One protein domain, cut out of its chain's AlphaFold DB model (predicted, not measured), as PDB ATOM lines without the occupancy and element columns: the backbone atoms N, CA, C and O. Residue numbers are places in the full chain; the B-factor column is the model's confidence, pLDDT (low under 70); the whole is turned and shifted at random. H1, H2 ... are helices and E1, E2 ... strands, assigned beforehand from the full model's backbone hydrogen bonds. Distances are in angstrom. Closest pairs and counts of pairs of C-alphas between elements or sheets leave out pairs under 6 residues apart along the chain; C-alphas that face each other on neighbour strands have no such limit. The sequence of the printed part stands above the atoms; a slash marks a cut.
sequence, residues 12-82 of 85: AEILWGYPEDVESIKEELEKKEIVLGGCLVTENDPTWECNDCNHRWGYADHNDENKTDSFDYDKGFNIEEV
ATOM      1  N   ALA A  12      36.663  33.503   2.584       97.56
ATOM      2  CA  ALA A  12      37.393  34.762   2.578       97.56
ATOM      3  C   ALA A  12      38.857  34.545   2.981       97.56
ATOM      4  O   ALA A  12      39.150  33.644   3.778       97.56
ATOM      5  N   GLU A  13      39.760  35.377   2.465       96.00
ATOM      6  CA  GLU A  13      41.118  35.512   3.008       96.00
ATOM      7  C   GLU A  13      41.081  36.326   4.305       96.00
ATOM      8  O   GLU A  13      40.272  37.242   4.462       96.00
ATOM      9  N   ILE A  14      41.934  35.983   5.265       95.19
ATOM     10  CA  ILE A  14      42.043  36.723   6.517       95.19
ATOM     11  C   ILE A  14      43.193  37.721   6.403       95.19
ATOM     12  O   ILE A  14      44.355  37.334   6.290       95.19
ATOM     13  N   LEU A  15      42.859  39.006   6.490       92.94
ATOM     14  CA  LEU A  15      43.822  40.092   6.583       92.94
ATOM     15  C   LEU A  15      44.184  40.326   8.056       92.94
ATOM     16  O   LEU A  15      43.328  40.680   8.875       92.94
ATOM     17  N   TRP A  16      45.453  40.107   8.385       91.56
ATOM     18  CA  TRP A  16      46.019  40.313   9.718       91.56
ATOM     19  C   TRP A  16      46.851  41.591   9.767       91.56
ATOM     20  O   TRP A  16      47.425  42.008   8.765       91.56
ATOM     21  N   GLY A  17      46.934  42.195  10.950       89.94
ATOM     22  CA  GLY A  17      47.655  43.444  11.163       89.94
ATOM     23  C   GLY A  17      46.801  44.681  10.898       89.94
ATOM     24  O   GLY A  17      45.570  44.645  10.976       89.94
ATOM     25  N   TYR A  18      47.477  45.804  10.661       86.75
ATOM     26  CA  TYR A  18      46.842  47.082  10.359       86.75
ATOM     27  C   TYR A  18      47.040  47.408   8.873       86.75
ATOM     28  O   TYR A  18      48.188  47.567   8.462       86.75
ATOM     29  N   PRO A  19      45.965  47.503   8.072       81.19
ATOM     30  CA  PRO A  19      46.080  47.890   6.671       81.19
ATOM     31  C   PRO A  19      46.503  49.357   6.553       81.19
ATOM     32  O   PRO A  19      45.964  50.219   7.249       81.19
ATOM     33  N   GLU A  20      47.443  49.642   5.654       77.50
ATOM     34  CA  GLU A  20      47.900  51.011   5.389       77.50
ATOM     35  C   GLU A  20      46.799  51.856   4.730       77.50
ATOM     36  O   GLU A  20      46.565  52.999   5.128       77.50
ATOM     37  N   ASP A  21      46.060  51.263   3.787       82.81
ATOM     38  CA  ASP A  21      44.924  51.886   3.114       82.81
ATOM     39  C   ASP A  21      43.641  51.079   3.360       82.81
ATOM     40  O   ASP A  21      43.420  50.009   2.800       82.81
ATOM     41  N   VAL A  22      42.778  51.595   4.233       83.69
ATOM     42  CA  VAL A  22      41.487  50.967   4.557       83.69
ATOM     43  C   VAL A  22      40.463  51.161   3.433       83.69
ATOM     44  O   VAL A  22      39.549  50.348   3.291       83.69
ATOM     45  N   GLU A  23      40.567  52.233   2.642       88.88
ATOM     46  CA  GLU A  23      39.591  52.503   1.581       88.88
ATOM     47  C   GLU A  23      39.814  51.588   0.375       88.88
ATOM     48  O   GLU A  23      38.835  51.178  -0.250       88.88
ATOM     49  N   SER A  24      41.062  51.197   0.094       87.19
ATOM     50  CA  SER A  24      41.377  50.254  -0.987       87.19
ATOM     51  C   SER A  24      40.759  48.867  -0.772       87.19
ATOM     52  O   SER A  24      40.310  48.247  -1.732       87.19
ATOM     53  N   ILE A  25      40.640  48.420   0.483       91.19
ATOM     54  CA  ILE A  25      40.139  47.081   0.842       91.19
ATOM     55  C   ILE A  25      38.635  47.037   1.170       91.19
ATOM     56  O   ILE A  25      38.064  45.989   1.483       91.19
ATOM     57  N   LYS A  26      37.960  48.188   1.144       93.38
ATOM     58  CA  LYS A  26      36.581  48.340   1.630       93.38
ATOM     59  C   LYS A  26      35.560  47.549   0.818       93.38
ATOM     60  O   LYS A  26      34.677  46.914   1.391       93.38
ATOM     61  N   GLU A  27      35.691  47.560  -0.506       95.31
ATOM     62  CA  GLU A  27      34.795  46.815  -1.397       95.31
ATOM     63  C   GLU A  27      34.934  45.295  -1.189       95.31
ATOM     64  O   GLU A  27      33.939  44.568  -1.171       95.31
ATOM     65  N   GLU A  28      36.157  44.812  -0.967       94.75
ATOM     66  CA  GLU A  28      36.447  43.396  -0.716       94.75
ATOM     67  C   GLU A  28      35.884  42.932   0.637       94.75
ATOM     68  O   GLU A  28      35.344  41.824   0.745       94.75
ATOM     69  N   LEU A  29      35.935  43.797   1.660       94.50
ATOM     70  CA  LEU A  29      35.276  43.566   2.952       94.50
ATOM     71  C   LEU A  29      33.755  43.453   2.794       94.50
ATOM     72  O   LEU A  29      33.138  42.548   3.359       94.50
ATOM     73  N   GLU A  30      33.138  44.340   2.009       95.94
ATOM     74  CA  GLU A  30      31.692  44.310   1.749       95.94
ATOM     75  C   GLU A  30      31.264  43.035   1.007       95.94
ATOM     76  O   GLU A  30      30.228  42.441   1.328       95.94
ATOM     77  N   LYS A  31      32.082  42.565   0.059       96.56
ATOM     78  CA  LYS A  31      31.857  41.308  -0.677       96.56
ATOM     79  C   LYS A  31      32.197  40.050   0.128       96.56
ATOM     80  O   LYS A  31      31.851  38.943  -0.298       96.56
ATOM     81  N   LYS A  32      32.836  40.202   1.293       96.12
ATOM     82  CA  LYS A  32      33.455  39.119   2.072       96.12
ATOM     83  C   LYS A  32      34.444  38.282   1.259       96.12
ATOM     84  O   LYS A  32      34.486  37.055   1.388       96.12
ATOM     85  N   GLU A  33      35.199  38.942   0.395       96.12
ATOM     86  CA  GLU A  33      36.381  38.357  -0.245       96.12
ATOM     87  C   GLU A  33      37.542  38.322   0.760       96.12
ATOM     88  O   GLU A  33      38.296  37.349   0.798       96.12
ATOM     89  N   ILE A  34      37.574  39.305   1.667       95.38
ATOM     90  CA  ILE A  34      38.476  39.365   2.817       95.38
ATOM     91  C   ILE A  34      37.709  39.566   4.134       95.38
ATOM     92  O   ILE A  34      36.594  40.096   4.157       95.38
ATOM     93  N   VAL A  35      38.324  39.168   5.246       96.12
ATOM     94  CA  VAL A  35      37.875  39.459   6.617       96.12
ATOM     95  C   VAL A  35      39.053  39.884   7.490       96.12
ATOM     96  O   VAL A  35      40.183  39.466   7.265       96.12
ATOM     97  N   LEU A  36      38.800  40.690   8.522       94.56
ATOM     98  CA  LEU A  36      39.847  41.118   9.453       94.56
ATOM     99  C   LEU A  36      40.099  40.046  10.525       94.56
ATOM    100  O   LEU A  36      39.182  39.622  11.235       94.56
ATOM    101  N   GLY A  37      41.353  39.615  10.646       92.81
ATOM    102  CA  GLY A  37      41.787  38.600  11.607       92.81
ATOM    103  C   GLY A  37      42.013  39.154  13.009       92.81
ATOM    104  O   GLY A  37      41.596  38.538  13.994       92.81
ATOM    105  N   GLY A  38      42.618  40.340  13.078       91.38
ATOM    106  CA  GLY A  38      43.075  41.001  14.296       91.38
ATOM    107  C   GLY A  38      44.370  41.776  14.041       91.38
ATOM    108  O   GLY A  38      44.992  41.629  12.993       91.38
ATOM    109  N   CYS A  39      44.777  42.612  14.996       89.50
ATOM    110  CA  CYS A  39      45.978  43.443  14.864       89.50
ATOM    111  C   CYS A  39      47.285  42.717  15.213       89.50
ATOM    112  O   CYS A  39      48.354  43.172  14.815       89.50
ATOM    113  N   LEU A  40      47.214  41.623  15.977       88.44
ATOM    114  CA  LEU A  40      48.384  40.843  16.362       88.44
ATOM    115  C   LEU A  40      48.682  39.820  15.270       88.44
ATOM    116  O   LEU A  40      47.843  38.962  15.016       88.44
ATOM    117  N   VAL A  41      49.869  39.930  14.677       88.12
ATOM    118  CA  VAL A  41      50.379  39.003  13.665       88.12
ATOM    119  C   VAL A  41      51.280  37.967  14.339       88.12
ATOM    120  O   VAL A  41      52.149  38.326  15.138       88.12
ATOM    121  N   THR A  42      51.066  36.689  14.044       86.56
ATOM    122  CA  THR A  42      51.819  35.548  14.576       86.56
ATOM    123  C   THR A  42      52.128  34.525  13.481       86.56
ATOM    124  O   THR A  42      51.479  34.474  12.447       86.56
ATOM    125  N   GLU A  43      53.089  33.632  13.721       84.31
ATOM    126  CA  GLU A  43      53.439  32.565  12.763       84.31
ATOM    127  C   GLU A  43      52.341  31.497  12.578       84.31
ATOM    128  O   GLU A  43      52.439  30.647  11.695       84.31
ATOM    129  N   ASN A  44      51.306  31.494  13.424       87.81
ATOM    130  CA  ASN A  44      50.240  30.487  13.413       87.81
ATOM    131  C   ASN A  44      48.882  31.070  13.011       87.81
ATOM    132  O   ASN A  44      47.836  30.489  13.320       87.81
ATOM    133  N   ASP A  45      48.888  32.219  12.346       92.44
ATOM    134  CA  ASP A  45      47.664  32.883  11.946       92.44
ATOM    135  C   ASP A  45      46.982  32.121  10.797       92.44
ATOM    136  O   ASP A  45      47.626  31.733   9.817       92.44
ATOM    137  N   PRO A  46      45.665  31.873  10.879       95.56
ATOM    138  CA  PRO A  46      44.944  31.227   9.798       95.56
ATOM    139  C   PRO A  46      44.843  32.146   8.579       95.56
ATOM    140  O   PRO A  46      44.593  33.344   8.707       95.56
ATOM    141  N   THR A  47      44.966  31.558   7.391       96.06
ATOM    142  CA  THR A  47      44.859  32.268   6.105       96.06
ATOM    143  C   THR A  47      43.412  32.457   5.659       96.06
ATOM    144  O   THR A  47      43.101  33.426   4.981       96.06
ATOM    145  N   TRP A  48      42.524  31.519   5.998       97.56
ATOM    146  CA  TRP A  48      41.180  31.435   5.419       97.56
ATOM    147  C   TRP A  48      40.101  31.411   6.492       97.56
ATOM    148  O   TRP A  48      40.254  30.721   7.500       97.56
ATOM    149  N   GLU A  49      38.979  32.084   6.236       98.06
ATOM    150  CA  GLU A  49      37.742  31.985   7.015       98.06
ATOM    151  C   GLU A  49      36.578  31.545   6.119       98.06
ATOM    152  O   GLU A  49      36.385  32.035   5.008       98.06
ATOM    153  N   CYS A  50      35.753  30.613   6.596       98.38
ATOM    154  CA  CYS A  50      34.505  30.279   5.917       98.38
ATOM    155  C   CYS A  50      33.410  31.289   6.273       98.38
ATOM    156  O   CYS A  50      32.990  31.348   7.425       98.38
ATOM    157  N   ASN A  51      32.846  31.966   5.276       97.81
ATOM    158  CA  ASN A  51      31.785  32.955   5.480       97.81
ATOM    159  C   ASN A  51      30.444  32.355   5.948       97.81
ATOM    160  O   ASN A  51      29.582  33.092   6.427       97.81
ATOM    161  N   ASP A  52      30.252  31.036   5.804       98.00
ATOM    162  CA  ASP A  52      29.039  30.325   6.236       98.00
ATOM    163  C   ASP A  52      29.094  29.831   7.692       98.00
ATOM    164  O   ASP A  52      28.057  29.723   8.341       98.00
ATOM    165  N   CYS A  53      30.272  29.432   8.188       97.75
ATOM    166  CA  CYS A  53      30.404  28.784   9.506       97.75
ATOM    167  C   CYS A  53      31.540  29.322  10.379       97.75
ATOM    168  O   CYS A  53      31.773  28.791  11.463       97.75
ATOM    169  N   ASN A  54      32.265  30.331   9.895       97.56
ATOM    170  CA  ASN A  54      33.337  31.052  10.580       97.56
ATOM    171  C   ASN A  54      34.518  30.171  11.015       97.56
ATOM    172  O   ASN A  54      35.349  30.577  11.825       97.56
ATOM    173  N   HIS A  55      34.614  28.950  10.486       98.12
ATOM    174  CA  HIS A  55      35.784  28.114  10.696       98.12
ATOM    175  C   HIS A  55      36.995  28.760  10.021       98.12
ATOM    176  O   HIS A  55      36.895  29.156   8.858       98.12
ATOM    177  N   ARG A  56      38.115  28.840  10.742       97.50
ATOM    178  CA  ARG A  56      39.382  29.394  10.258       97.50
ATOM    179  C   ARG A  56      40.430  28.292  10.114       97.50
ATOM    180  O   ARG A  56      40.500  27.421  10.981       97.50
ATOM    181  N   TRP A  57      41.218  28.312   9.040       96.75
ATOM    182  CA  TRP A  57      42.268  27.313   8.790       96.75
ATOM    183  C   TRP A  57      43.373  27.838   7.860       96.75
ATOM    184  O   TRP A  57      43.253  28.908   7.264       96.75
ATOM    185  N   GLY A  58      44.432  27.040   7.700       93.75
ATOM    186  CA  GLY A  58      45.631  27.411   6.946       93.75
ATOM    187  C   GLY A  58      46.697  28.037   7.841       93.75
ATOM    188  O   GLY A  58      46.491  28.152   9.046       93.75
ATOM    189  N   TYR A  59      47.818  28.409   7.231       87.62
ATOM    190  CA  TYR A  59      48.924  29.123   7.865       87.62
ATOM    191  C   TYR A  59      49.296  30.282   6.949       87.62
ATOM    192  O   TYR A  59      49.670  30.058   5.796       87.62
ATOM    193  N   ALA A  60      49.086  31.504   7.422       81.69
ATOM    194  CA  ALA A  60      49.479  32.700   6.705       81.69
ATOM    195  C   ALA A  60      51.006  32.838   6.760       81.69
ATOM    196  O   ALA A  60      51.609  32.747   7.827       81.69
ATOM    197  N   ASP A  61      51.621  33.031   5.597       77.44
ATOM    198  CA  ASP A  61      53.021  33.430   5.514       77.44
ATOM    199  C   ASP A  61      53.078  34.958   5.496       77.44
ATOM    200  O   ASP A  61      52.620  35.599   4.547       77.44
ATOM    201  N   HIS A  62      53.580  35.534   6.584       72.38
ATOM    202  CA  HIS A  62      53.709  36.982   6.751       72.38
ATOM    203  C   HIS A  62      55.051  37.527   6.242       72.38
ATOM    204  O   HIS A  62      55.247  38.740   6.255       72.38
ATOM    205  N   ASN A  63      55.949  36.651   5.780       64.06
ATOM    206  CA  ASN A  63      57.276  36.999   5.272       64.06
ATOM    207  C   ASN A  63      57.373  36.872   3.742       64.06
ATOM    208  O   ASN A  63      58.478  36.832   3.197       64.06
ATOM    209  N   ASP A  64      56.241  36.787   3.036       62.81
ATOM    210  CA  ASP A  64      56.230  36.741   1.573       62.81
ATOM    211  C   ASP A  64      56.744  38.074   1.007       62.81
ATOM    212  O   ASP A  64      56.082  39.108   1.097       62.81
ATOM    213  N   GLU A  65      57.928  38.038   0.393       54.94
ATOM    214  CA  GLU A  65      58.592  39.171  -0.264       54.94
ATOM    215  C   GLU A  65      57.757  39.818  -1.386       54.94
ATOM    216  O   GLU A  65      58.061  40.929  -1.817       54.94
ATOM    217  N   ASN A  66      56.686  39.153  -1.841       54.38
ATOM    218  CA  ASN A  66      55.720  39.678  -2.809       54.38
ATOM    219  C   ASN A  66      54.472  40.304  -2.152       54.38
ATOM    220  O   ASN A  66      53.687  40.943  -2.853       54.38
ATOM    221  N   LYS A  67      54.278  40.149  -0.832       56.50
ATOM    222  CA  LYS A  67      53.266  40.845  -0.015       56.50
ATOM    223  C   LYS A  67      53.940  41.975   0.770       56.50
ATOM    224  O   LYS A  67      54.109  41.912   1.985       56.50
ATOM    225  N   THR A  68      54.374  43.014   0.066       47.44
ATOM    226  CA  THR A  68      55.071  44.162   0.664       47.44
ATOM    227  C   THR A  68      54.103  45.123   1.361       47.44
ATOM    228  O   THR A  68      53.952  46.238   0.894       47.44
ATOM    229  N   ASP A  69      53.479  44.710   2.465       54.34
ATOM    230  CA  ASP A  69      52.729  45.608   3.371       54.34
ATOM    231  C   ASP A  69      53.111  45.369   4.847       54.34
ATOM    232  O   ASP A  69      52.313  45.576   5.763       54.34
ATOM    233  N   SER A  70      54.334  44.902   5.121       53.66
ATOM    234  CA  SER A  70      54.816  44.752   6.495       53.66
ATOM    235  C   SER A  70      55.929  45.749   6.802       53.66
ATOM    236  O   SER A  70      56.975  45.813   6.154       53.66
ATOM    237  N   PHE A  71      55.675  46.563   7.829       47.72
ATOM    238  CA  PHE A  71      56.714  47.246   8.581       47.72
ATOM    239  C   PHE A  71      57.696  46.177   9.069       47.72
ATOM    240  O   PHE A  71      57.398  45.391   9.968       47.72
ATOM    241  N   ASP A  72      58.850  46.132   8.417       48.72
ATOM    242  CA  ASP A  72      59.948  45.231   8.716       48.72
ATOM    243  C   ASP A  72      60.543  45.625  10.080       48.72
ATOM    244  O   ASP A  72      61.388  46.515  10.169       48.72
ATOM    245  N   TYR A  73      60.050  45.017  11.165       51.22
ATOM    246  CA  TYR A  73      60.554  45.248  12.529       51.22
ATOM    247  C   TYR A  73      62.049  44.894  12.669       51.22
ATOM    248  O   TYR A  73      62.699  45.400  13.587       51.22
ATOM    249  N   ASP A  74      62.601  44.079  11.759       51.25
ATOM    250  CA  ASP A  74      64.031  43.747  11.702       51.25
ATOM    251  C   ASP A  74      64.872  44.866  11.068       51.25
ATOM    252  O   ASP A  74      66.070  44.987  11.349       51.25
ATOM    253  N   LYS A  75      64.256  45.771  10.295       49.50
ATOM    254  CA  LYS A  75      64.868  47.057   9.940       49.50
ATOM    255  C   LYS A  75      64.678  48.017  11.105       49.50
ATOM    256  O   LYS A  75      63.841  48.913  11.069       49.50
ATOM    257  N   GLY A  76      65.455  47.790  12.166       47.75
ATOM    258  CA  GLY A  76      65.478  48.635  13.355       47.75
ATOM    259  C   GLY A  76      65.388  50.123  13.004       47.75
ATOM    260  O   GLY A  76      66.064  50.602  12.094       47.75
ATOM    261  N   PHE A  77      64.526  50.843  13.719       51.97
ATOM    262  CA  PHE A  77      64.326  52.280  13.553       51.97
ATOM    263  C   PHE A  77      65.685  52.988  13.654       51.97
ATOM    264  O   PHE A  77      66.342  52.912  14.696       51.97
ATOM    265  N   ASN A  78      66.138  53.639  12.579       50.16
ATOM    266  CA  ASN A  78      67.381  54.398  12.624       50.16
ATOM    267  C   ASN A  78      67.127  55.673  13.430       50.16
ATOM    268  O   ASN A  78      66.580  56.646  12.917       50.16
ATOM    269  N   ILE A  79      67.470  55.648  14.721       55.97
ATOM    270  CA  ILE A  79      67.137  56.731  15.658       55.97
ATOM    271  C   ILE A  79      67.751  58.066  15.217       55.97
ATOM    272  O   ILE A  79      67.245  59.118  15.594       55.97
ATOM    273  N   GLU A  80      68.826  58.032  14.428       51.12
ATOM    274  CA  GLU A  80      69.512  59.232  13.946       51.12
ATOM    275  C   GLU A  80      68.676  60.026  12.925       51.12
ATOM    276  O   GLU A  80      68.785  61.246  12.892       51.12
ATOM    277  N   GLU A  81      67.767  59.392  12.171       52.28
ATOM    278  CA  GLU A  81      66.881  60.091  11.214       52.28
ATOM    279  C   GLU A  81      65.638  60.718  11.872       52.28
ATOM    280  O   GLU A  81      64.883  61.451  11.237       52.28
ATOM    281  N   VAL A  82      65.411  60.441  13.158       57.53
ATOM    282  CA  VAL A  82      64.211  60.861  13.906       57.53
ATOM    283  C   VAL A  82      64.424  62.198  14.612       57.53
ATOM    284  O   VAL A  82      63.463  62.906  14.903       57.53
TER     285      VAL A  82
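This is residues 12 to 82 of the 85 residues of an uncharacterized protein of Nitrosopumilus sp (UniProt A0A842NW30). With little regular structure, the model is a small body of loops and a three-stranded sheet, with short helix H1 on the sheet; a tail, residues 73 to 82, sticks out. The 71 printed residues have E1, H1, E2 and E3 in that order, holding 19 residues, under half; the class is mixed. The sheet, E2 E1 E3, is mixed. The whole is loose, radius of gyration of the C-alphas 14.3 A, spanning 50 by 27 by 20 A.

E1, residues 12 to 16, begins at C-alpha 12 (37.393, 34.762, 2.578) and is 12.5 A long. H1, residues 26 to 31, is 8.8 A; E2, residues 34 to 38, 12.5 A; E3, residues 48 to 50, 6.8 A, ending at C-alpha 50 (34.505, 30.279, 5.917).

Inner strand E1 is antiparallel to E3, with N 12 and O 49 2.8 A apart, and parallel to E2, with N 15 and O 35 2.8 A apart, both within hydrogen-bond range. E1, H1, E2 form a strand-helix-strand unit, parallel neighbours with a helix between, its crossover right-handed. The closest C-alphas of H1 and E2, Glu 28 and Ile 34, are 5.7 A apart. In H1 every O i to N i+4 pair is within range.

The farthest C-alphas, Asp 52 and Glu 80, are 50.3 A apart. The printed part has no cut, and no link is long. Residues 63 to 82 have pLDDT under 70.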